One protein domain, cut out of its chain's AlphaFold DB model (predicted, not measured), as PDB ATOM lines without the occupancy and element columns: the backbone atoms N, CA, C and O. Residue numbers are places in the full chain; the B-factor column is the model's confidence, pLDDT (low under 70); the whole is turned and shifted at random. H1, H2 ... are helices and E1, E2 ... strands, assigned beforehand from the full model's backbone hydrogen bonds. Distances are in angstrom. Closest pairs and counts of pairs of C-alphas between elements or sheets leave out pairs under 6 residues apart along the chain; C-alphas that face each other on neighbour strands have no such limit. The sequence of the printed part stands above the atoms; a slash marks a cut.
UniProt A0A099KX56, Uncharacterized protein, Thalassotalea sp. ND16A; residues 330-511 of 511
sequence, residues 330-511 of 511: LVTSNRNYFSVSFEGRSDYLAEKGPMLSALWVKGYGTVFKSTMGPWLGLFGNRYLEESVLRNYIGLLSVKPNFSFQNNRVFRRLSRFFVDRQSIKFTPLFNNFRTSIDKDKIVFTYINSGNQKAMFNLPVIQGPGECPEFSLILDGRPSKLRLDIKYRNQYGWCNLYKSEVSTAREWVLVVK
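This is residues 330 to 511 of the 511 residues of an uncharacterized protein of Thalassotalea sp. ND16A (UniProt A0A099KX56). This is a strand sandwich, only partly face to face, with one long loop reaching away: E7, E8, E14, E10 and E11 make one layer, and across from it the sheet E1 to E4, with E9 beside E4 and then E13 and E12, makes the other. E5 and E6 lead out from that second layer, and residues 401 to 422, with H2 among them, stick out beyond these two strands and make much of the length. The printed part has 182 residues, with two named helices and 14 named strands in the order E1 E2 E3 E4 H1 E5 H2 E6 E7 E8 E9 E10 E11 E12 E13 E14, and its class is mostly strand. Three antiparallel sheets run E1 E2 E3 E4, E6 E5 E9 E13 E12 and E7 E8 E14 E10 E11. The whole is compact, with a radius of gyration of the C-alphas of 17.8 A, and elongated, spanning 63 by 38 by 32 A.

Begin with E1, residues 330 to 333, E2, 337 to 342, E3, 355 to 361, and E4, 365 to 369, a meander, each strand the antiparallel neighbour of the one before. Look there for N 332 and O 339 at 2.9 A, N 340 and O 358 at 2.9 A, and N 359 and O 368 at 2.8 A, within hydrogen-bond range. The next sheet, curled and strongly twisted, runs E6, 423 to 428, E5, 394 to 400, E9, 453 to 460, E13, 491 to 497, and E12, 481 to 488; find N 397 and O 426, N 396 and O 454, N 459 and O 494, and N 493 and O 486, each at 2.8 A. H1, residues 385 to 389, stands at this sheet's level, with a height over the sheet of 3.1 A. The closest C-alphas of E4 and E9 are those of Val 367 and Ile 460, 5.3 A apart. The third sheet runs E7, 432 to 437, E8, 440 to 446, E14, 505 to 510, E10, 469 to 473, and E11, 476 to 478, with N 442 and O 435, N 443 and O 508, and N 473 and O 476 at 2.8 A, and N 472 and O 507 at 2.9 A. It is face to face with the first sheet, strands at 25 degrees, and with the second, at 43 degrees. H2, residues 410 to 413, is on no sheet and is too short for an O i to N i+4 pair; in H1 every such pair is within range.

Find C-alpha 330 at (252.378, 193.266, 208.214), where E1 begins, and C-alpha 510 at (249.846, 179.657, 220.349), where E14 ends. E9 is 22.8 A long, E8 19.6 A and E5 19.4 A; E12, 19.1 A, bends by 51 degrees at residue 484.

The C-alphas farthest apart, of Arg 335 and Val 409, are 63.3 A apart. The printed part has no cut; the links E2 to E3 and E4 to H1 are long. The mean pLDDT of the printed part is 84.0, and it is under 70 at residues 371, 374 to 385, 401 to 422 and 462 to 464.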
ATOM      1  N   LEU A 330     252.476 192.779 206.841       94.44
ATOM      2  CA  LEU A 330     252.378 193.266 208.214       94.44
ATOM      3  C   LEU A 330     253.165 192.347 209.145       94.44
ATOM      4  O   LEU A 330     252.982 191.134 209.122       94.44
ATOM      5  N   VAL A 331     254.025 192.936 209.975       95.44
ATOM      6  CA  VAL A 331     254.766 192.218 211.019       95.44
ATOM      7  C   VAL A 331     254.122 192.519 212.359       95.44
ATOM      8  O   VAL A 331     253.880 193.678 212.690       95.44
ATOM      9  N   THR A 332     253.835 191.472 213.125       95.44
ATOM     10  CA  THR A 332     253.436 191.582 214.532       95.44
ATOM     11  C   THR A 332     254.422 190.768 215.354       95.44
ATOM     12  O   THR A 332     254.499 189.548 215.181       95.44
ATOM     13  N   SER A 333     255.194 191.433 216.216       95.38
ATOM     14  CA  SER A 333     256.287 190.799 216.955       95.38
ATOM     15  C   SER A 333     256.487 191.364 218.366       95.38
ATOM     16  O   SER A 333     256.087 192.483 218.689       95.38
ATOM     17  N   ASN A 334     257.109 190.555 219.220       94.88
ATOM     18  CA  ASN A 334     257.727 190.948 220.481       94.88
ATOM     19  C   ASN A 334     258.981 190.074 220.710       94.88
ATOM     20  O   ASN A 334     259.473 189.426 219.791       94.88
ATOM     21  N   ARG A 335     259.505 190.020 221.941       93.56
ATOM     22  CA  ARG A 335     260.683 189.194 222.270       93.56
ATOM     23  C   ARG A 335     260.475 187.679 222.079       93.56
ATOM     24  O   ARG A 335     261.457 186.958 221.921       93.56
ATOM     25  N   ASN A 336     259.238 187.195 222.168       95.12
ATOM     26  CA  ASN A 336     258.904 185.769 222.185       95.12
ATOM     27  C   ASN A 336     258.225 185.291 220.895       95.12
ATOM     28  O   ASN A 336     258.331 184.116 220.565       95.12
ATOM     29  N   TYR A 337     257.561 186.181 220.159       96.81
ATOM     30  CA  TYR A 337     256.777 185.839 218.977       96.81
ATOM     31  C   TYR A 337     257.128 186.761 217.816       96.81
ATOM     32  O   TYR A 337     257.302 187.966 217.999       96.81
ATOM     33  N   PHE A 338     257.157 186.204 216.611       96.81
ATOM     34  CA  PHE A 338     257.251 186.964 215.372       96.81
ATOM     35  C   PHE A 338     256.293 186.363 214.353       96.81
ATOM     36  O   PHE A 338     256.309 185.161 214.103       96.81
ATOM     37  N   SER A 339     255.435 187.190 213.768       96.19
ATOM     38  CA  SER A 339     254.461 186.743 212.778       96.19
ATOM     39  C   SER A 339     254.359 187.725 211.628       96.19
ATOM     40  O   SER A 339     254.475 188.938 211.819       96.19
ATOM     41  N   VAL A 340     254.111 187.184 210.438       95.44
ATOM     42  CA  VAL A 340     253.940 187.966 209.216       95.44
ATOM     43  C   VAL A 340     252.604 187.622 208.597       95.44
ATOM     44  O   VAL A 340     252.372 186.466 208.248       95.44
ATOM     45  N   SER A 341     251.739 188.616 208.426       94.31
ATOM     46  CA  SER A 341     250.515 188.493 207.640       94.31
ATOM     47  C   SER A 341     250.641 189.230 206.313       94.31
ATOM     48  O   SER A 341     251.437 190.160 206.162       94.31
ATOM     49  N   PHE A 342     249.870 188.775 205.332       93.94
ATOM     50  CA  PHE A 342     249.849 189.346 204.000       93.94
ATOM     51  C   PHE A 342     248.422 189.523 203.497       93.94
ATOM     52  O   PHE A 342     247.639 188.578 203.539       93.94
ATOM     53  N   GLU A 343     248.098 190.715 202.993       93.69
ATOM     54  CA  GLU A 343     246.770 191.039 202.448       93.69
ATOM     55  C   GLU A 343     246.449 190.299 201.143       93.69
ATOM     56  O   GLU A 343     245.284 190.014 200.878       93.69
ATOM     57  N   GLY A 344     247.465 189.922 200.361       92.00
ATOM     58  CA  GLY A 344     247.292 189.105 199.163       92.00
ATOM     59  C   GLY A 344     247.445 189.830 197.827       92.00
ATOM     60  O   GLY A 344     247.463 191.057 197.747       92.00
ATOM     61  N   ARG A 345     247.561 189.042 196.755       92.75
ATOM     62  CA  ARG A 345     247.739 189.446 195.353       92.75
ATOM     63  C   ARG A 345     246.946 188.545 194.409       92.75
ATOM     64  O   ARG A 345     246.476 187.469 194.787       92.75
ATOM     65  N   SER A 346     246.738 189.003 193.175       88.81
ATOM     66  CA  SER A 346     245.830 188.340 192.232       88.81
ATOM     67  C   SER A 346     246.444 187.207 191.416       88.81
ATOM     68  O   SER A 346     245.693 186.317 191.014       88.81
ATOM     69  N   ASP A 347     247.746 187.217 191.149       86.12
ATOM     70  CA  ASP A 347     248.283 186.396 190.058       86.12
ATOM     71  C   ASP A 347     248.628 184.973 190.507       86.12
ATOM     72  O   ASP A 347     248.305 184.016 189.805       86.12
ATOM     73  N   TYR A 348     249.218 184.811 191.694       83.94
ATOM     74  CA  TYR A 348     249.724 183.518 192.160       83.94
ATOM     75  C   TYR A 348     249.016 183.040 193.415       83.94
ATOM     76  O   TYR A 348     248.797 183.814 194.342       83.94
ATOM     77  N   LEU A 349     248.714 181.740 193.478       81.50
ATOM     78  CA  LEU A 349     248.067 181.134 194.641       81.50
ATOM     79  C   LEU A 349     248.872 181.327 195.931       81.50
ATOM     80  O   LEU A 349     248.304 181.718 196.944       81.50
ATOM     81  N   ALA A 350     250.192 181.142 195.869       83.94
ATOM     82  CA  ALA A 350     251.099 181.388 196.991       83.94
ATOM     83  C   ALA A 350     251.188 182.868 197.400       83.94
ATOM     84  O   ALA A 350     251.884 183.227 198.340       83.94
ATOM     85  N   GLU A 351     250.496 183.757 196.703       88.94
ATOM     86  CA  GLU A 351     250.411 185.165 197.052       88.94
ATOM     87  C   GLU A 351     248.949 185.569 197.309       88.94
ATOM     88  O   GLU A 351     248.687 186.730 197.584       88.94
ATOM     89  N   LYS A 352     247.978 184.641 197.289       88.31
ATOM     90  CA  LYS A 352     246.560 184.928 197.573       88.31
ATOM     91  C   LYS A 352     246.324 185.141 199.057       88.31
ATOM     92  O   LYS A 352     246.607 184.267 199.856       88.31
ATOM     93  N   GLY A 353     245.717 186.254 199.425       89.06
ATOM     94  CA  GLY A 353     245.417 186.579 200.815       89.06
ATOM     95  C   GLY A 353     244.027 187.192 200.965       89.06
ATOM     96  O   GLY A 353     243.289 187.271 199.977       89.06
ATOM     97  N   PRO A 354     243.660 187.598 202.189       92.19
ATOM     98  CA  PRO A 354     244.534 187.681 203.363       92.19
ATOM     99  C   PRO A 354     244.963 186.322 203.938       92.19
ATOM    100  O   PRO A 354     244.177 185.375 203.947       92.19
ATOM    101  N   MET A 355     246.204 186.216 204.429       91.38
ATOM    102  CA  MET A 355     246.723 185.007 205.092       91.38
ATOM    103  C   MET A 355     247.901 185.279 206.036       91.38
ATOM    104  O   MET A 355     248.525 186.341 205.991       91.38
ATOM    105  N   LEU A 356     248.211 184.300 206.888       93.50
ATOM    106  CA  LEU A 356     249.472 184.256 207.624       93.50
ATOM    107  C   LEU A 356     250.550 183.666 206.706       93.50
ATOM    108  O   LEU A 356     250.325 182.624 206.099       93.50
ATOM    109  N   SER A 357     251.698 184.332 206.611       92.69
ATOM    110  CA  SER A 357     252.834 183.935 205.767       92.69
ATOM    111  C   SER A 357     253.975 183.301 206.563       92.69
ATOM    112  O   SER A 357     254.716 182.483 206.023       92.69
ATOM    113  N   ALA A 358     254.141 183.692 207.830       94.81
ATOM    114  CA  ALA A 358     255.143 183.118 208.722       94.81
ATOM    115  C   ALA A 358     254.767 183.280 210.199       94.81
ATOM    116  O   ALA A 358     254.108 184.251 210.584       94.81
ATOM    117  N   LEU A 359     255.229 182.333 211.014       95.50
ATOM    118  CA  LEU A 359     255.168 182.331 212.469       95.50
ATOM    119  C   LEU A 359     256.454 181.717 213.028       95.50
ATOM    120  O   LEU A 359     256.775 180.558 212.762       95.50
ATOM    121  N   TRP A 360     257.136 182.487 213.863       95.25
ATOM    122  CA  TRP A 360     258.277 182.074 214.661       95.25
ATOM    123  C   TRP A 360     257.958 182.262 216.144       95.25
ATOM    124  O   TRP A 360     257.341 183.258 216.540       95.25
ATOM    125  N   VAL A 361     258.378 181.298 216.959       94.56
ATOM    126  CA  VAL A 361     258.171 181.299 218.409       94.56
ATOM    127  C   VAL A 361     259.489 180.988 219.104       94.56
ATOM    128  O   VAL A 361     260.180 180.021 218.778       94.56
ATOM    129  N   LYS A 362     259.845 181.799 220.096       92.50
ATOM    130  CA  LYS A 362     261.064 181.621 220.878       92.50
ATOM    131  C   LYS A 362     261.055 180.267 221.584       92.50
ATOM    132  O   LYS A 362     260.078 179.902 222.221       92.50
ATOM    133  N   GLY A 363     262.172 179.548 221.493       90.31
ATOM    134  CA  GLY A 363     262.311 178.185 222.017       90.31
ATOM    135  C   GLY A 363     261.931 177.099 221.009       90.31
ATOM    136  O   GLY A 363     262.463 175.999 221.101       90.31
ATOM    137  N   TYR A 364     261.109 177.427 220.008       90.56
ATOM    138  CA  TYR A 364     260.658 176.491 218.972       90.56
ATOM    139  C   TYR A 364     261.217 176.802 217.578       90.56
ATOM    140  O   TYR A 364     261.303 175.915 216.734       90.56
ATOM    141  N   GLY A 365     261.622 178.050 217.330       91.50
ATOM    142  CA  GLY A 365     262.081 178.503 216.021       91.50
ATOM    143  C   GLY A 365     260.918 178.812 215.077       91.50
ATOM    144  O   GLY A 365     259.843 179.247 215.503       91.50
ATOM    145  N   THR A 366     261.134 178.604 213.780       91.69
ATOM    146  CA  THR A 366     260.099 178.783 212.755       91.69
ATOM    147  C   THR A 366     259.070 177.648 212.827       91.69
ATOM    148  O   THR A 366     259.339 176.519 212.430       91.69
ATOM    149  N   VAL A 367     257.871 177.969 213.313       92.75
ATOM    150  CA  VAL A 367     256.741 177.037 213.488       92.75
ATOM    151  C   VAL A 367     255.982 176.852 212.180       92.75
ATOM    152  O   VAL A 367     255.527 175.757 211.849       92.75
ATOM    153  N   PHE A 368     255.841 177.938 211.426       91.81
ATOM    154  CA  PHE A 368     255.169 177.946 210.139       91.81
ATOM    155  C   PHE A 368     255.826 178.971 209.218       91.81
ATOM    156  O   PHE A 368     256.122 180.093 209.624       91.81
ATOM    157  N   LYS A 369     256.004 178.597 207.957       88.62
ATOM    158  CA  LYS A 369     256.299 179.510 206.856       88.62
ATOM    159  C   LYS A 369     255.631 178.998 205.592       88.62
ATOM    160  O   LYS A 369     255.359 177.801 205.492       88.62
ATOM    161  N   SER A 370     255.453 179.898 204.627       72.81
ATOM    162  CA  SER A 370     254.779 179.716 203.336       72.81
ATOM    163  C   SER A 370     253.297 180.002 203.317       72.81
ATOM    164  O   SER A 370     252.640 180.226 204.315       72.81
ATOM    165  N   THR A 371     252.788 179.985 202.102       65.50
ATOM    166  CA  THR A 371     251.481 180.484 201.717       65.50
ATOM    167  C   THR A 371     250.839 179.570 200.679       65.50
ATOM    168  O   THR A 371     249.878 179.999 200.056       65.50
ATOM    169  N   MET A 372     251.350 178.328 200.529       75.19
ATOM    170  CA  MET A 372     251.076 177.301 199.495       75.19
ATOM    171  C   MET A 372     252.238 177.102 198.484       75.19
ATOM    172  O   MET A 372     253.161 177.908 198.385       75.19
ATOM    173  N   GLY A 373     252.215 175.982 197.751       72.06
ATOM    174  CA  GLY A 373     253.079 175.695 196.589       72.06
ATOM    175  C   GLY A 373     252.484 176.146 195.239       72.06
ATOM    176  O   GLY A 373     251.435 176.797 195.220       72.06
ATOM    177  N   PRO A 374     253.119 175.808 194.099       68.69
ATOM    178  CA  PRO A 374     252.591 176.127 192.776       68.69
ATOM    179  C   PRO A 374     251.344 175.281 192.479       68.69
ATOM    180  O   PRO A 374     251.433 174.073 192.287       68.69
ATOM    181  N   TRP A 375     250.171 175.908 192.440       62.47
ATOM    182  CA  TRP A 375     248.953 175.331 191.869       62.47
ATOM    183  C   TRP A 375     248.177 176.453 191.183       62.47
ATOM    184  O   TRP A 375     248.058 177.542 191.747       62.47
ATOM    185  N   LEU A 376     247.672 176.171 189.974       58.09
ATOM    186  CA  LEU A 376     247.110 177.112 188.991       58.09
ATOM    187  C   LEU A 376     248.190 177.884 188.204       58.09
ATOM    188  O   LEU A 376     248.713 178.899 188.657       58.09
ATOM    189  N   GLY A 377     248.511 177.402 186.996       61.03
ATOM    190  CA  GLY A 377     249.429 178.065 186.064       61.03
ATOM    191  C   GLY A 377     250.277 177.094 185.237       61.03
ATOM    192  O   GLY A 377     249.892 175.953 184.991       61.03
ATOM    193  N   LEU A 378     251.448 177.561 184.796       57.97
ATOM    194  CA  LEU A 378     252.397 176.769 183.999       57.97
ATOM    195  C   LEU A 378     253.247 175.791 184.835       57.97
ATOM    196  O   LEU A 378     253.800 174.852 184.272       57.97
ATOM    197  N   PHE A 379     253.342 175.992 186.153       62.22
ATOM    198  CA  PHE A 379     254.260 175.275 187.051       62.22
ATOM    199  C   PHE A 379     253.506 174.465 188.109       62.22
ATOM    200  O   PHE A 379     252.370 174.800 188.445       62.22
ATOM    201  N   GLY A 380     254.138 173.424 188.662       60.31
ATOM    202  CA  GLY A 380     253.560 172.615 189.742       60.31
ATOM    203  C   GLY A 380     252.452 171.655 189.306       60.31
ATOM    204  O   GLY A 380     251.830 171.013 190.147       60.31
ATOM    205  N   ASN A 381     252.223 171.516 187.995       59.88
ATOM    206  CA  ASN A 381     251.197 170.637 187.420       59.88
ATOM    207  C   ASN A 381     251.445 169.143 187.700       59.88
ATOM    208  O   ASN A 381     250.557 168.321 187.485       59.88
ATOM    209  N   ARG A 382     252.639 168.789 188.194       62.75
ATOM    210  CA  ARG A 382     252.986 167.438 188.652       62.75
ATOM    211  C   ARG A 382     252.374 167.094 190.017       62.75
ATOM    212  O   ARG A 382     252.323 165.920 190.374       62.75
ATOM    213  N   TYR A 383     251.893 168.086 190.772       65.44
ATOM    214  CA  TYR A 383     251.402 167.904 192.137       65.44
ATOM    215  C   TYR A 383     249.878 167.949 192.215       65.44
ATOM    216  O   TYR A 383     249.222 168.807 191.627       65.44
ATOM    217  N   LEU A 384     249.309 167.035 193.004       63.56
ATOM    218  CA  LEU A 384     247.885 167.061 193.335       63.56
ATOM    219  C   LEU A 384     247.557 168.329 194.137       63.56
ATOM    220  O   LEU A 384     248.310 168.681 195.047       63.56
ATOM    221  N   GLU A 385     246.400 168.943 193.861       67.81
ATOM    222  CA  GLU A 385     245.836 170.109 194.579       67.81
ATOM    223  C   GLU A 385     245.969 169.970 196.106       67.81
ATOM    224  O   GLU A 385     246.364 170.900 196.808       67.81
ATOM    225  N   GLU A 386     245.745 168.761 196.620       74.81
ATOM    226  CA  GLU A 386     245.859 168.442 198.040       74.81
ATOM    227  C   GLU A 386     247.258 168.723 198.617       74.81
ATOM    228  O   GLU A 386     247.367 169.245 199.723       74.81
ATOM    229  N   SER A 387     248.334 168.445 197.873       76.75
ATOM    230  CA  SER A 387     249.719 168.659 198.335       76.75
ATOM    231  C   SER A 387     250.013 170.134 198.590       76.75
ATOM    232  O   SER A 387     250.757 170.480 199.506       76.75
ATOM    233  N   VAL A 388     249.394 171.007 197.798       80.81
ATOM    234  CA  VAL A 388     249.537 172.457 197.904       80.81
ATOM    235  C   VAL A 388     248.708 173.003 199.064       80.81
ATOM    236  O   VAL A 388     249.221 173.797 199.855       80.81
ATOM    237  N   LEU A 389     247.475 172.512 199.230       86.12
ATOM    238  CA  LEU A 389     246.578 172.907 200.320       86.12
ATOM    239  C   LEU A 389     247.078 172.485 201.706       86.12
ATOM    240  O   LEU A 389     246.793 173.174 202.684       86.12
ATOM    241  N   ARG A 390     247.858 171.401 201.812       87.94
ATOM    242  CA  ARG A 390     248.466 170.985 203.090       87.94
ATOM    243  C   ARG A 390     249.311 172.094 203.721       87.94
ATOM    244  O   ARG A 390     249.305 172.218 204.937       87.94
ATOM    245  N   ASN A 391     249.959 172.936 202.911       87.94
ATOM    246  CA  ASN A 391     250.823 174.028 203.374       87.94
ATOM    247  C   ASN A 391     250.073 175.332 203.713       87.94
ATOM    248  O   ASN A 391     250.713 176.326 204.040       87.94
ATOM    249  N   TYR A 392     248.743 175.364 203.622       90.69
ATOM    250  CA  TYR A 392     247.954 176.548 203.957       90.69
ATOM    251  C   TYR A 392     247.587 176.583 205.442       90.69
ATOM    252  O   TYR A 392     246.990 175.636 205.938       90.69
ATOM    253  N   ILE A 393     247.855 177.679 206.147       92.94
ATOM    254  CA  ILE A 393     247.304 177.897 207.489       92.94
ATOM    255  C   ILE A 393     246.040 178.761 207.417       92.94
ATOM    256  O   ILE A 393     246.048 179.856 206.852       92.94
ATOM    257  N   GLY A 394     244.948 178.286 208.010       94.50
ATOM    258  CA  GLY A 394     243.690 179.027 208.060       94.50
ATOM    259  C   GLY A 394     242.471 178.151 207.814       94.50
ATOM    260  O   GLY A 394     242.462 176.962 208.121       94.50
ATOM    261  N   LEU A 395     241.409 178.755 207.282       95.31
ATOM    262  CA  LEU A 395     240.117 178.095 207.112       95.31
ATOM    263  C   LEU A 395     239.983 177.484 205.715       95.31
ATOM    264  O   LEU A 395     240.138 178.167 204.708       95.31
ATOM    265  N   LEU A 396     239.634 176.203 205.642       94.12
ATOM    266  CA  LEU A 396     239.272 175.518 204.405       94.12
ATOM    267  C   LEU A 396     237.755 175.332 204.352       94.12
ATOM    268  O   LEU A 396     237.176 174.704 205.235       94.12
ATOM    269  N   SER A 397     237.112 175.841 203.300       93.62
ATOM    270  CA  SER A 397     235.717 175.537 202.968       93.62
ATOM    271  C   SER A 397     235.595 174.060 202.620       93.62
ATOM    272  O   SER A 397     236.396 173.542 201.839       93.62
ATOM    273  N   VAL A 398     234.581 173.398 203.170       91.81
ATOM    274  CA  VAL A 398     234.307 171.978 202.955       91.81
ATOM    275  C   VAL A 398     232.999 171.854 202.190       91.81
ATOM    276  O   VAL A 398     231.915 172.068 202.741       91.81
ATOM    277  N   LYS A 399     233.093 171.499 200.908       86.69
ATOM    278  CA  LYS A 399     231.921 171.255 200.062       86.69
ATOM    279  C   LYS A 399     231.873 169.778 199.686       86.69
ATOM    280  O   LYS A 399     232.873 169.265 199.181       86.69
ATOM    281  N   PRO A 400     230.748 169.074 199.902       72.06
ATOM    282  CA  PRO A 400     230.583 167.754 199.316       72.06
ATOM    283  C   PRO A 400     230.698 167.903 197.798       72.06
ATOM    284  O   PRO A 400     230.082 168.796 197.208       72.06
ATOM    285  N   ASN A 401     231.532 167.071 197.180       62.53
ATOM    286  CA  ASN A 401     231.616 167.032 195.729       62.53
ATOM    287  C   ASN A 401     230.232 166.588 195.232       62.53
ATOM    288  O   ASN A 401     229.671 165.623 195.756       62.53
ATOM    289  N   PHE A 402     229.607 167.366 194.350       51.12
ATOM    290  CA  PHE A 402     228.205 167.164 193.988       51.12
ATOM    291  C   PHE A 402     227.986 165.730 193.501       51.12
ATOM    292  O   PHE A 402     228.497 165.317 192.465       51.12
ATOM    293  N   SER A 403     227.194 164.976 194.261       44.78
ATOM    294  CA  SER A 403     226.770 163.639 193.880       44.78
ATOM    295  C   SER A 403     225.930 163.704 192.598       44.78
ATOM    296  O   SER A 403     225.030 164.539 192.479       44.78
ATOM    297  N   PHE A 404     226.135 162.765 191.675       47.44
ATOM    298  CA  PHE A 404     225.291 162.554 190.488       47.44
ATOM    299  C   PHE A 404     223.848 162.106 190.820       47.44
ATOM    300  O   PHE A 404     223.139 161.559 189.973       47.44
ATOM    301  N   GLN A 405     223.377 162.303 192.056       44.78
ATOM    302  CA  GLN A 405     222.116 161.756 192.543       44.78
ATOM    303  C   GLN A 405     220.895 162.283 191.784       44.78
ATOM    304  O   GLN A 405     219.920 161.546 191.685       44.78
ATOM    305  N   ASN A 406     220.940 163.454 191.147       44.41
ATOM    306  CA  ASN A 406     219.779 163.974 190.413       44.41
ATOM    307  C   ASN A 406     219.690 163.521 188.944       44.41
ATOM    308  O   ASN A 406     218.702 163.830 188.285       44.41
ATOM    309  N   ASN A 407     220.660 162.750 188.426       52.19
ATOM    310  CA  ASN A 407     220.637 162.283 187.038       52.19
ATOM    311  C   ASN A 407     220.572 160.744 186.958       52.19
ATOM    312  O   ASN A 407     221.531 160.029 187.256       52.19
ATOM    313  N   ARG A 408     219.401 160.223 186.561       57.41
ATOM    314  CA  ARG A 408     219.065 158.783 186.548       57.41
ATOM    315  C   ARG A 408     220.032 157.948 185.696       57.41
ATOM    316  O   ARG A 408     220.288 156.793 186.030       57.41
ATOM    317  N   VAL A 409     220.570 158.539 184.627       63.81
ATOM    318  CA  VAL A 409     221.495 157.890 183.682       63.81
ATOM    319  C   VAL A 409     222.888 157.743 184.297       63.81
ATOM    320  O   VAL A 409     223.456 156.650 184.295       63.81
ATOM    321  N   PHE A 410     223.402 158.800 184.927       56.28
ATOM    322  CA  PHE A 410     224.706 158.765 185.595       56.28
ATOM    323  C   PHE A 410     224.725 157.837 186.812       56.28
ATOM    324  O   PHE A 410     225.737 157.195 187.057       56.28
ATOM    325  N   ARG A 411     223.595 157.666 187.515       55.97
ATOM    326  CA  ARG A 411     223.471 156.728 188.648       55.97
ATOM    327  C   ARG A 411     223.703 155.251 188.263       55.97
ATOM    328  O   ARG A 411     224.039 154.440 189.124       55.97
ATOM    329  N   ARG A 412     223.503 154.886 186.987       59.84
ATOM    330  CA  ARG A 412     223.824 153.548 186.446       59.84
ATOM    331  C   ARG A 412     225.285 153.433 186.008       59.84
ATOM    332  O   ARG A 412     225.873 152.373 186.191       59.84
ATOM    333  N   LEU A 413     225.861 154.510 185.475       57.50
ATOM    334  CA  LEU A 413     227.248 154.549 184.995       57.50
ATOM    335  C   LEU A 413     228.270 154.730 186.127       57.50
ATOM    336  O   LEU A 413     229.371 154.199 186.046       57.50
ATOM    337  N   SER A 414     227.897 155.396 187.224       50.91
ATOM    338  CA  SER A 414     228.766 155.648 188.383       50.91
ATOM    339  C   SER A 414     229.190 154.383 189.139       50.91
ATOM    340  O   SER A 414     230.048 154.456 190.005       50.91
ATOM    341  N   ARG A 415     228.611 153.213 188.828       50.72
ATOM    342  CA  ARG A 415     229.067 151.917 189.363       50.72
ATOM    343  C   ARG A 415     230.390 151.447 188.749       50.72
ATOM    344  O   ARG A 415     231.017 150.558 189.307       50.72
ATOM    345  N   PHE A 416     230.797 152.036 187.624       53.25
ATOM    346  CA  PHE A 416     232.026 151.691 186.906       53.25
ATOM    347  C   PHE A 416     233.161 152.701 187.123       53.25
ATOM    348  O   PHE A 416     234.293 152.435 186.731       53.25
ATOM    349  N   PHE A 417     232.884 153.835 187.771       49.38
ATOM    350  CA  PHE A 417     233.882 154.854 188.084       49.38
ATOM    351  C   PHE A 417     234.113 154.882 189.594       49.38
ATOM    352  O   PHE A 417     233.201 155.173 190.365       49.38
ATOM    353  N   VAL A 418     235.334 154.560 190.021       41.09
ATOM    354  CA  VAL A 418     235.764 154.710 191.414       41.09
ATOM    355  C   VAL A 418     235.841 156.208 191.712       41.09
ATOM    356  O   VAL A 418     236.813 156.872 191.359       41.09
ATOM    357  N   ASP A 419     234.787 156.747 192.317       43.22
ATOM    358  CA  ASP A 419     234.698 158.147 192.725       43.22
ATOM    359  C   ASP A 419     235.689 158.399 193.873       43.22
ATOM    360  O   ASP A 419     235.451 158.009 195.018       43.22
ATOM    361  N   ARG A 420     236.874 158.943 193.559       45.53
ATOM    362  CA  ARG A 420     237.985 159.028 194.522       45.53
ATOM    363  C   ARG A 420     238.020 160.283 195.392       45.53
ATOM    364  O   ARG A 420     238.868 160.317 196.274       45.53
ATOM    365  N   GLN A 421     237.125 161.266 195.250       52.66
ATOM    366  CA  GLN A 421     237.045 162.377 196.218       52.66
ATOM    367  C   GLN A 421     235.611 162.896 196.400       52.66
ATOM    368  O   GLN A 421     235.112 163.720 195.633       52.66
ATOM    369  N   SER A 422     234.958 162.454 197.477       64.75
ATOM    370  CA  SER A 422     233.610 162.883 197.878       64.75
ATOM    371  C   SER A 422     233.557 164.291 198.494       64.75
ATOM    372  O   SER A 422     232.469 164.798 198.778       64.75
ATOM    373  N   ILE A 423     234.703 164.941 198.728       74.25
ATOM    374  CA  ILE A 423     234.815 166.236 199.416       74.25
ATOM    375  C   ILE A 423     235.835 167.115 198.690       74.25
ATOM    376  O   ILE A 423     236.961 166.690 198.456       74.25
ATOM    377  N   LYS A 424     235.442 168.353 198.377       83.69
ATOM    378  CA  LYS A 424     236.319 169.395 197.842       83.69
ATOM    379  C   LYS A 424     236.678 170.391 198.944       83.69
ATOM    380  O   LYS A 424     235.783 170.929 199.604       83.69
ATOM    381  N   PHE A 425     237.973 170.663 199.088       87.44
ATOM    382  CA  PHE A 425     238.505 171.697 199.975       87.44
ATOM    383  C   PHE A 425     238.850 172.954 199.177       87.44
ATOM    384  O   PHE A 425     239.302 172.875 198.039       87.44
ATOM    385  N   THR A 426     238.616 174.137 199.738       89.31
ATOM    386  CA  THR A 426     239.009 175.404 199.098       89.31
ATOM    387  C   THR A 426     239.420 176.416 200.167       89.31
ATOM    388  O   THR A 426     238.651 176.593 201.114       89.31
ATOM    389  N   PRO A 427     240.580 177.089 200.048       90.44
ATOM    390  CA  PRO A 427     240.989 178.126 200.991       90.44
ATOM    391  C   PRO A 427     239.950 179.236 201.131       90.44
ATOM    392  O   PRO A 427     239.412 179.733 200.140       90.44
ATOM    393  N   LEU A 428     239.681 179.633 202.372       92.06
ATOM    394  CA  LEU A 428     238.893 180.809 202.709       92.06
ATOM    395  C   LEU A 428     239.842 181.930 203.117       92.06
ATOM    396  O   LEU A 428     240.264 182.016 204.269       92.06
ATOM    397  N   PHE A 429     240.138 182.809 202.164       89.81
ATOM    398  CA  PHE A 429     240.920 184.026 202.375       89.81
ATOM    399  C   PHE A 429     240.097 185.080 203.127       89.81
ATOM    400  O   PHE A 429     239.691 186.106 202.583       89.81
ATOM    401  N   ASN A 430     239.774 184.777 204.381       85.38
ATOM    402  CA  ASN A 430     239.055 185.676 205.267       85.38
ATOM    403  C   ASN A 430     240.033 186.652 205.928       85.38
ATOM    404  O   ASN A 430     241.154 186.286 206.281       85.38
ATOM    405  N   ASN A 431     239.567 187.876 206.184       84.69
ATOM    406  CA  ASN A 431     240.273 188.784 207.079       84.69
ATOM    407  C   ASN A 431     240.482 188.107 208.441       84.69
ATOM    408  O   ASN A 431     239.558 187.504 209.000       84.69
ATOM    409  N   PHE A 432     241.684 188.256 208.989       90.06
ATOM    410  CA  PHE A 432     242.016 187.803 210.332       90.06
ATOM    411  C   PHE A 432     242.791 188.886 211.076       90.06
ATOM    412  O   PHE A 432     243.343 189.808 210.475       90.06
ATOM    413  N   ARG A 433     242.781 188.799 212.403       93.94
ATOM    414  CA  ARG A 433     243.511 189.709 213.286       93.94
ATOM    415  C   ARG A 433     244.577 188.935 214.035       93.94
ATOM    416  O   ARG A 433     244.316 187.816 214.466       93.94
ATOM    417  N   THR A 434     245.722 189.573 214.229       95.31
ATOM    418  CA  THR A 434     246.805 189.059 215.063       95.31
ATOM    419  C   THR A 434     246.954 189.955 216.282       95.31
ATOM    420  O   THR A 434     246.971 191.180 216.154       95.31
ATOM    421  N   SER A 435     247.074 189.360 217.462       96.00
ATOM    422  CA  SER A 435     247.458 190.065 218.681       96.00
ATOM    423  C   SER A 435     248.478 189.252 219.465       96.00
ATOM    424  O   SER A 435     248.482 188.023 219.424       96.00
ATOM    425  N   ILE A 436     249.365 189.950 220.170       95.25
ATOM    426  CA  ILE A 436     250.327 189.332 221.077       95.25
ATOM    427  C   ILE A 436     249.985 189.776 222.494       95.25
ATOM    428  O   ILE A 436     249.874 190.969 222.774       95.25
ATOM    429  N   ASP A 437     249.831 188.795 223.372       90.06
ATOM    430  CA  ASP A 437     249.777 188.941 224.823       90.06
ATOM    431  C   ASP A 437     251.054 188.302 225.401       90.06
ATOM    432  O   ASP A 437     251.696 187.505 224.720       90.06
ATOM    433  N   LYS A 438     251.481 188.679 226.612       82.00
ATOM    434  CA  LYS A 438     252.837 188.413 227.152       82.00
ATOM    435  C   LYS A 438     253.375 187.004 226.848       82.00
ATOM    436  O   LYS A 438     254.519 186.882 226.403       82.00
ATOM    437  N   ASP A 439     252.515 186.002 227.008       90.56
ATOM    438  CA  ASP A 439     252.851 184.578 226.914       90.56
ATOM    439  C   ASP A 439     252.058 183.841 225.817       90.56
ATOM    440  O   ASP A 439     251.878 182.627 225.895       90.56
ATOM    441  N   LYS A 440     251.489 184.564 224.837       95.44
ATOM    442  CA  LYS A 440     250.789 183.948 223.698       95.44
ATOM    443  C   LYS A 440     250.652 184.875 222.496       95.44
ATOM    444  O   LYS A 440     250.445 186.080 222.631       95.44
ATOM    445  N   ILE A 441     250.607 184.286 221.308       97.25
ATOM    446  CA  ILE A 441     250.129 184.947 220.090       97.25
ATOM    447  C   ILE A 441     248.766 184.380 219.688       97.25
ATOM    448  O   ILE A 441     248.522 183.174 219.774       97.25
ATOM    449  N   VAL A 442     247.850 185.265 219.301       97.69
ATOM    450  CA  VAL A 442     246.452 184.943 219.012       97.69
ATOM    451  C   VAL A 442     246.099 185.374 217.595       97.69
ATOM    452  O   VAL A 442     246.328 186.523 217.213       97.69
ATOM    453  N   PHE A 443     245.497 184.458 216.840       97.25
ATOM    454  CA  PHE A 443     244.976 184.695 215.498       97.25
ATOM    455  C   PHE A 443     243.464 184.484 215.485       97.25
ATOM    456  O   PHE A 443     242.987 183.380 215.746       97.25
ATOM    457  N   THR A 444     242.708 185.526 215.150       97.12
ATOM    458  CA  THR A 444     241.239 185.484 215.084       97.12
ATOM    459  C   THR A 444     240.778 185.582 213.637       97.12
ATOM    460  O   THR A 444     240.913 186.638 213.018       97.12
ATOM    461  N   TYR A 445     240.197 184.506 213.111       95.81
ATOM    462  CA  TYR A 445     239.625 184.420 211.767       95.81
ATOM    463  C   TYR A 445     238.102 184.558 211.825       95.81
ATOM    464  O   TYR A 445     237.447 183.944 212.670       95.81
ATOM    465  N   ILE A 446     237.528 185.327 210.895       94.31
ATOM    466  CA  ILE A 446     236.078 185.545 210.819       94.31
ATOM    467  C   ILE A 446     235.494 184.838 209.593       94.31
ATOM    468  O   ILE A 446     235.725 185.238 208.454       94.31
ATOM    469  N   ASN A 447     234.686 183.807 209.824       92.62
ATOM    470  CA  ASN A 447     233.917 183.093 208.807       92.62
ATOM    471  C   ASN A 447     232.558 183.777 208.582       92.62
ATOM    472  O   ASN A 447     231.508 183.258 208.955       92.62
ATOM    473  N   SER A 448     232.568 184.963 207.969       85.81
ATOM    474  CA  SER A 448     231.365 185.800 207.801       85.81
ATOM    475  C   SER A 448     230.206 185.115 207.065       85.81
ATOM    476  O   SER A 448     229.057 185.509 207.235       85.81
ATOM    477  N   GLY A 449     230.491 184.105 206.238       83.19
ATOM    478  CA  GLY A 449     229.482 183.370 205.475       83.19
ATOM    479  C   GLY A 449     228.869 182.169 206.199       83.19
ATOM    480  O   GLY A 449     228.078 181.466 205.574       83.19
ATOM    481  N   ASN A 450     229.265 181.885 207.451       84.88
ATOM    482  CA  ASN A 450     228.891 180.672 208.196       84.88
ATOM    483  C   ASN A 450     229.056 179.390 207.357       84.88
ATOM    484  O   ASN A 450     228.270 178.443 207.449       84.88
ATOM    485  N   GLN A 451     230.063 179.371 206.479       90.69
ATOM    486  CA  GLN A 451     230.307 178.230 205.610       90.69
ATOM    487  C   GLN A 451     230.783 177.056 206.459       90.69
ATOM    488  O   GLN A 451     231.493 177.259 207.445       90.69
ATOM    489  N   LYS A 452     230.438 175.828 206.056       95.25
ATOM    490  CA  LYS A 452     231.076 174.635 206.618       95.25
ATOM    491  C   LYS A 452     232.568 174.723 206.324       95.25
ATOM    492  O   LYS A 452     232.970 174.660 205.162       95.25
ATOM    493  N   ALA A 453     233.355 174.903 207.369       96.06
ATOM    494  CA  ALA A 453     234.783 175.104 207.281       96.06
ATOM    495  C   ALA A 453     235.510 174.215 208.286       96.06
ATOM    496  O   ALA A 453     234.929 173.746 209.265       96.06
ATOM    497  N   MET A 454     236.790 173.997 208.036       96.31
ATOM    498  CA  MET A 454     237.708 173.397 208.992       96.31
ATOM    499  C   MET A 454     238.972 174.237 209.089       96.31
ATOM    500  O   MET A 454     239.390 174.849 208.105       96.31
ATOM    501  N   PHE A 455     239.593 174.247 210.259       96.69
ATOM    502  CA  PHE A 455     240.898 174.851 210.449       96.69
ATOM    503  C   PHE A 455     241.986 173.892 209.968       96.69
ATOM    504  O   PHE A 455     241.955 172.707 210.306       96.69
ATOM    505  N   ASN A 456     242.938 174.410 209.201       95.56
ATOM    506  CA  ASN A 456     244.112 173.706 208.705       95.56
ATOM    507  C   ASN A 456     245.361 174.366 209.298       95.56
ATOM    508  O   ASN A 456     245.534 175.579 209.176       95.56
ATOM    509  N   LEU A 457     246.204 173.577 209.964       95.19
ATOM    510  CA  LEU A 457     247.398 174.047 210.663       95.19
ATOM    511  C   LEU A 457     248.591 173.135 210.344       95.19
ATOM    512  O   LEU A 457     248.805 172.135 211.033       95.19
ATOM    513  N   PRO A 458     249.367 173.443 209.295       93.94
ATOM    514  CA  PRO A 458     250.674 172.832 209.096       93.94
ATOM    515  C   PRO A 458     251.687 173.401 210.097       93.94
ATOM    516  O   PRO A 458     251.797 174.614 210.265       93.94
ATOM    517  N   VAL A 459     252.442 172.513 210.739       93.19
ATOM    518  CA  VAL A 459     253.488 172.853 211.712       93.19
ATOM    519  C   VAL A 459     254.787 172.188 211.289       93.19
ATOM    520  O   VAL A 459     254.841 170.961 211.177       93.19
ATOM    521  N   ILE A 460     255.822 172.993 211.059       90.50
ATOM    522  CA  ILE A 460     257.167 172.514 210.735       90.50
ATOM    523  C   ILE A 460     257.763 171.880 211.994       90.50
ATOM    524  O   ILE A 460     257.748 172.479 213.069       90.50
ATOM    525  N   GLN A 461     258.263 170.652 211.873       77.94
ATOM    526  CA  GLN A 461     258.957 169.982 212.967       77.94
ATOM    527  C   GLN A 461     260.376 170.538 213.091       77.94
ATOM    528  O   GLN A 461     261.216 170.300 212.225       77.94
ATOM    529  N   GLY A 462     260.632 171.266 214.177       66.69
ATOM    530  CA  GLY A 462     261.985 171.579 214.620       66.69
ATOM    531  C   GLY A 462     262.614 170.423 215.417       66.69
ATOM    532  O   GLY A 462     261.952 169.420 215.684       66.69
ATOM    533  N   PRO A 463     263.877 170.567 215.851       51.59
ATOM    534  CA  PRO A 463     264.572 169.590 216.699       51.59
ATOM    535  C   PRO A 463     264.013 169.460 218.135       51.59
ATOM    536  O   PRO A 463     264.584 168.730 218.941       51.59
ATOM    537  N   GLY A 464     262.916 170.150 218.471       61.16
ATOM    538  CA  GLY A 464     262.278 170.141 219.791       61.16
ATOM    539  C   GLY A 464     260.783 169.805 219.746       61.16
ATOM    540  O   GLY A 464     260.239 169.408 218.714       61.16
ATOM    541  N   GLU A 465     260.110 169.970 220.886       73.38
ATOM    542  CA  GLU A 465     258.648 169.856 220.980       73.38
ATOM    543  C   GLU A 465     257.952 170.930 220.122       73.38
ATOM    544  O   GLU A 465     258.567 171.904 219.707       73.38
ATOM    545  N   CYS A 466     256.666 170.761 219.811       82.06
ATOM    546  CA  CYS A 466     255.873 171.822 219.180       82.06
ATOM    547  C   CYS A 466     255.309 172.766 220.258       82.06
ATOM    548  O   CYS A 466     255.041 172.292 221.365       82.06
ATOM    549  N   PRO A 467     255.063 174.053 219.948       89.62
ATOM    550  CA  PRO A 467     254.361 174.935 220.878       89.62
ATOM    551  C   PRO A 467     252.946 174.423 221.168       89.62
ATOM    552  O   PRO A 467     252.368 173.651 220.392       89.62
ATOM    553  N   GLU A 468     252.373 174.861 222.288       93.06
ATOM    554  CA  GLU A 468     251.009 174.482 222.653       93.06
ATOM    555  C   GLU A 468     250.016 175.248 221.768       93.06
ATOM    556  O   GLU A 468     249.974 176.481 221.763       93.06
ATOM    557  N   PHE A 469     249.179 174.506 221.040       95.50
ATOM    558  CA  PHE A 469     248.119 175.067 220.209       95.50
ATOM    559  C   PHE A 469     246.748 174.831 220.840       95.50
ATOM    560  O   PHE A 469     246.378 173.699 221.152       95.50
ATOM    561  N   SER A 470     245.950 175.889 220.948       96.94
ATOM    562  CA  SER A 470     244.540 175.817 221.335       96.94
ATOM    563  C   SER A 470     243.666 176.468 220.267       96.94
ATOM    564  O   SER A 470     243.961 177.571 219.813       96.94
ATOM    565  N   LEU A 471     242.574 175.804 219.885       98.19
ATOM    566  CA  LEU A 471     241.586 176.338 218.947       98.19
ATOM    567  C   LEU A 471     240.257 176.570 219.669       98.19
ATOM    568  O   LEU A 471     239.766 175.689 220.374       98.19
ATOM    569  N   ILE A 472     239.665 177.746 219.481       98.19
ATOM    570  CA  ILE A 472     238.384 178.134 220.081       98.19
ATOM    571  C   ILE A 472     237.417 178.529 218.962       98.19
ATOM    572  O   ILE A 472     237.748 179.365 218.124       98.19
ATOM    573  N   LEU A 473     236.226 177.928 218.955       97.62
ATOM    574  CA  LEU A 473     235.152 178.151 217.985       97.62
ATOM    575  C   LEU A 473     233.963 178.798 218.693       97.62
ATOM    576  O   LEU A 473     233.374 178.170 219.572       97.62
ATOM    577  N   ASP A 474     233.627 180.043 218.349       96.62
ATOM    578  CA  ASP A 474     232.554 180.819 219.001       96.62
ATOM    579  C   ASP A 474     232.602 180.728 220.548       96.62
ATOM    580  O   ASP A 474     231.602 180.478 221.226       96.62
ATOM    581  N   GLY A 475     233.805 180.866 221.116       96.62
ATOM    582  CA  GLY A 475     234.052 180.804 222.563       96.62
ATOM    583  C   GLY A 475     234.166 179.396 223.165       96.62
ATOM    584  O   GLY A 475     234.406 179.273 224.365       96.62
ATOM    585  N   ARG A 476     234.030 178.325 222.373       97.19
ATOM    586  CA  ARG A 476     234.134 176.932 222.843       97.19
ATOM    587  C   ARG A 476     235.440 176.278 222.387       97.19
ATOM    588  O   ARG A 476     235.759 176.364 221.205       97.19
ATOM    589  N   PRO A 477     236.186 175.587 223.266       97.44
ATOM    590  CA  PRO A 477     237.363 174.829 222.847       97.44
ATOM    591  C   PRO A 477     237.009 173.779 221.786       97.44
ATOM    592  O   PRO A 477     236.032 173.047 221.939       97.44
ATOM    593  N   SER A 478     237.825 173.670 220.739       97.31
ATOM    594  CA  SER A 478     237.759 172.598 219.745       97.31
ATOM    595  C   SER A 478     239.116 171.916 219.620       97.31
ATOM    596  O   SER A 478     240.170 172.506 219.863       97.31
ATOM    597  N   LYS A 479     239.092 170.628 219.280       95.19
ATOM    598  CA  LYS A 479     240.301 169.807 219.210       95.19
ATOM    599  C   LYS A 479     240.966 169.957 217.847       95.19
ATOM    600  O   LYS A 479     240.342 169.694 216.821       95.19
ATOM    601  N   LEU A 480     242.259 170.266 217.862       96.12
ATOM    602  CA  LEU A 480     243.151 170.061 216.726       96.12
ATOM    603  C   LEU A 480     243.668 168.622 216.768       96.12
ATOM    604  O   LEU A 480     244.283 168.205 217.748       96.12
ATOM    605  N   ARG A 481     243.380 167.839 215.729       95.25
ATOM    606  CA  ARG A 481     243.841 166.452 215.602       95.25
ATOM    607  C   ARG A 481     244.941 166.385 214.561       95.25
ATOM    608  O   ARG A 481     244.807 166.993 213.503       95.25
ATOM    609  N   LEU A 482     246.000 165.637 214.859       94.38
ATOM    610  CA  LEU A 482     246.998 165.287 213.857       94.38
ATOM    611  C   LEU A 482     246.308 164.454 212.767       94.38
ATOM    612  O   LEU A 482     245.775 163.386 213.057       94.38
ATOM    613  N   ASP A 483     246.292 164.977 211.548       93.56
ATOM    614  CA  ASP A 483     245.709 164.332 210.371       93.56
ATOM    615  C   ASP A 483     246.767 163.489 209.657       93.56
ATOM    616  O   ASP A 483     246.614 162.283 209.479       93.56
ATOM    617  N   ILE A 484     247.886 164.121 209.298       93.50
ATOM    618  CA  ILE A 484     248.982 163.470 208.584       93.50
ATOM    619  C   ILE A 484     250.322 164.117 208.930       93.50
ATOM    620  O   ILE A 484     250.412 165.323 209.162       93.50
ATOM    621  N   LYS A 485     251.384 163.310 208.910       91.75
ATOM    622  CA  LYS A 485     252.766 163.786 208.836       91.75
ATOM    623  C   LYS A 485     253.243 163.690 207.390       91.75
ATOM    624  O   LYS A 485     253.133 162.629 206.780       91.75
ATOM    625  N   TYR A 486     253.760 164.780 206.834       87.31
ATOM    626  CA  TYR A 486     254.180 164.835 205.434       87.31
ATOM    627  C   TYR A 486     255.468 165.642 205.255       87.31
ATOM    628  O   TYR A 486     255.858 166.429 206.114       87.31
ATOM    629  N   ARG A 487     256.141 165.408 204.132       84.62
ATOM    630  CA  ARG A 487     257.336 166.133 203.695       84.62
ATOM    631  C   ARG A 487     256.905 167.363 202.898       84.62
ATOM    632  O   ARG A 487     256.058 167.228 202.014       84.62
ATOM    633  N   ASN A 488     257.445 168.539 203.204       81.81
ATOM    634  CA  ASN A 488     257.233 169.740 202.397       81.81
ATOM    635  C   ASN A 488     258.552 170.440 202.057       81.81
ATOM    636  O   ASN A 488     259.624 169.999 202.447       81.81
ATOM    637  N   GLN A 489     258.483 171.576 201.368       80.50
ATOM    638  CA  GLN A 489     259.668 172.295 200.898       80.50
ATOM    639  C   GLN A 489     260.585 172.879 201.994       80.50
ATOM    640  O   GLN A 489     261.618 173.454 201.663       80.50
ATOM    641  N   TYR A 490     260.238 172.729 203.275       82.25
ATOM    642  CA  TYR A 490     261.010 173.196 204.431       82.25
ATOM    643  C   TYR A 490     261.519 172.060 205.320       82.25
ATOM    644  O   TYR A 490     262.466 172.268 206.069       82.25
ATOM    645  N   GLY A 491     260.884 170.889 205.257       84.19
ATOM    646  CA  GLY A 491     261.208 169.734 206.086       84.19
ATOM    647  C   GLY A 491     259.972 168.895 206.403       84.19
ATOM    648  O   GLY A 491     258.968 168.908 205.680       84.19
ATOM    649  N   TRP A 492     260.030 168.148 207.501       88.06
ATOM    650  CA  TRP A 492     258.882 167.394 207.993       88.06
ATOM    651  C   TRP A 492     257.838 168.313 208.620       88.06
ATOM    652  O   TRP A 492     258.157 169.162 209.448       88.06
ATOM    653  N   CYS A 493     256.576 168.103 208.260       91.00
ATOM    654  CA  CYS A 493     255.447 168.856 208.779       91.00
ATOM    655  C   CYS A 493     254.379 167.938 209.364       91.00
ATOM    656  O   CYS A 493     254.015 166.916 208.777       91.00
ATOM    657  N   ASN A 494     253.843 168.352 210.507       93.38
ATOM    658  CA  ASN A 494     252.626 167.801 211.082       93.38
ATOM    659  C   ASN A 494     251.444 168.658 210.639       93.38
ATOM    660  O   ASN A 494     251.424 169.862 210.889       93.38
ATOM    661  N   LEU A 495     250.455 168.043 209.997       93.75
ATOM    662  CA  LEU A 495     249.214 168.712 209.648       93.75
ATOM    663  C   LEU A 495     248.167 168.457 210.723       93.75
ATOM    664  O   LEU A 495     247.705 167.326 210.880       93.75
ATOM    665  N   TYR A 496     247.761 169.508 211.422       95.56
ATOM    666  CA  TYR A 496     246.644 169.460 212.351       95.56
ATOM    667  C   TYR A 496     245.384 170.024 211.708       95.56
ATOM    668  O   TYR A 496     245.419 171.041 211.010       95.56
ATOM    669  N   LYS A 497     244.255 169.370 211.972       96.19
ATOM    670  CA  LYS A 497     242.943 169.770 211.471       96.19
ATOM    671  C   LYS A 497     241.915 169.811 212.589       96.19
ATOM    672  O   LYS A 497     241.944 168.985 213.504       96.19
ATOM    673  N   SER A 498     240.998 170.768 212.509       97.44
ATOM    674  CA  SER A 498     239.812 170.780 213.366       97.44
ATOM    675  C   SER A 498     238.719 169.864 212.818       97.44
ATOM    676  O   SER A 498     238.764 169.403 211.675       97.44
ATOM    677  N   GLU A 499     237.668 169.673 213.611       95.06
ATOM    678  CA  GLU A 499     236.382 169.223 213.081       95.06
ATOM    679  C   GLU A 499     235.760 170.269 212.136       95.06
ATOM    680  O   GLU A 499     236.103 171.455 212.178       95.06
ATOM    681  N   VAL A 500     234.842 169.822 211.274       95.81
ATOM    682  CA  VAL A 500     234.083 170.719 210.395       95.81
ATOM    683  C   VAL A 500     233.030 171.451 211.220       95.81
ATOM    684  O   VAL A 500     232.226 170.820 211.901       95.81
ATOM    685  N   SER A 501     232.993 172.775 211.118       95.88
ATOM    686  CA  SER A 501     232.059 173.627 211.850       95.88
ATOM    687  C   SER A 501     231.578 174.793 210.986       95.88
ATOM    688  O   SER A 501     232.209 175.166 210.000       95.88
ATOM    689  N   THR A 502     230.434 175.366 211.351       96.00
ATOM    690  CA  THR A 502     229.903 176.616 210.782       96.00
ATOM    691  C   THR A 502     230.149 177.808 211.703       96.00
ATOM    692  O   THR A 502     229.500 178.838 211.530       96.00
ATOM    693  N   ALA A 503     231.036 177.660 212.696       96.19
ATOM    694  CA  ALA A 503     231.361 178.714 213.650       96.19
ATOM    695  C   ALA A 503     231.752 180.010 212.934       96.19
ATOM    696  O   ALA A 503     232.398 179.975 211.874       96.19
ATOM    697  N   ARG A 504     231.350 181.141 213.515       95.06
ATOM    698  CA  ARG A 504     231.604 182.467 212.946       95.06
ATOM    699  C   ARG A 504     233.007 182.946 213.288       95.06
ATOM    700  O   ARG A 504     233.691 183.482 212.419       95.06
ATOM    701  N   GLU A 505     233.434 182.757 214.527       96.56
ATOM    702  CA  GLU A 505     234.740 183.163 215.030       96.56
ATOM    703  C   GLU A 505     235.612 181.940 215.326       96.56
ATOM    704  O   GLU A 505     235.200 181.015 216.029       96.56
ATOM    705  N   TRP A 506     236.829 181.955 214.783       97.62
ATOM    706  CA  TRP A 506     237.837 180.915 214.966       97.62
ATOM    707  C   TRP A 506     239.095 181.551 215.546       97.62
ATOM    708  O   TRP A 506     239.721 182.385 214.891       97.62
ATOM    709  N   VAL A 507     239.472 181.164 216.761       97.81
ATOM    710  CA  VAL A 507     240.618 181.736 217.472       97.81
ATOM    711  C   VAL A 507     241.678 180.666 217.677       97.81
ATOM    712  O   VAL A 507     241.468 179.725 218.442       97.81
ATOM    713  N   LEU A 508     242.816 180.816 217.002       97.62
ATOM    714  CA  LEU A 508     244.018 180.028 217.251       97.62
ATOM    715  C   LEU A 508     244.874 180.758 218.288       97.62
ATOM    716  O   LEU A 508     245.256 181.909 218.083       97.62
ATOM    717  N   VAL A 509     245.194 180.078 219.382       97.50
ATOM    718  CA  VAL A 509     246.119 180.544 220.417       97.50
ATOM    719  C   VAL A 509     247.366 179.673 220.368       97.50
ATOM    720  O   VAL A 509     247.254 178.447 220.407       97.50
ATOM    721  N   VAL A 510     248.533 180.310 220.303       96.62
ATOM    722  CA  VAL A 510     249.846 179.657 220.349       96.62
ATOM    723  C   VAL A 510     250.583 180.169 221.578       96.62
ATOM    724  O   VAL A 510     250.702 181.389 221.738       96.62
ATOM    725  N   LYS A 511     251.035 179.262 222.442       92.38
ATOM    726  CA  LYS A 511     251.827 179.587 223.634       92.38
ATOM    727  C   LYS A 511     253.269 179.162 223.444       92.38
ATOM    728  O   LYS A 511     253.483 177.990 223.059       92.38
TER     729      LYS A 511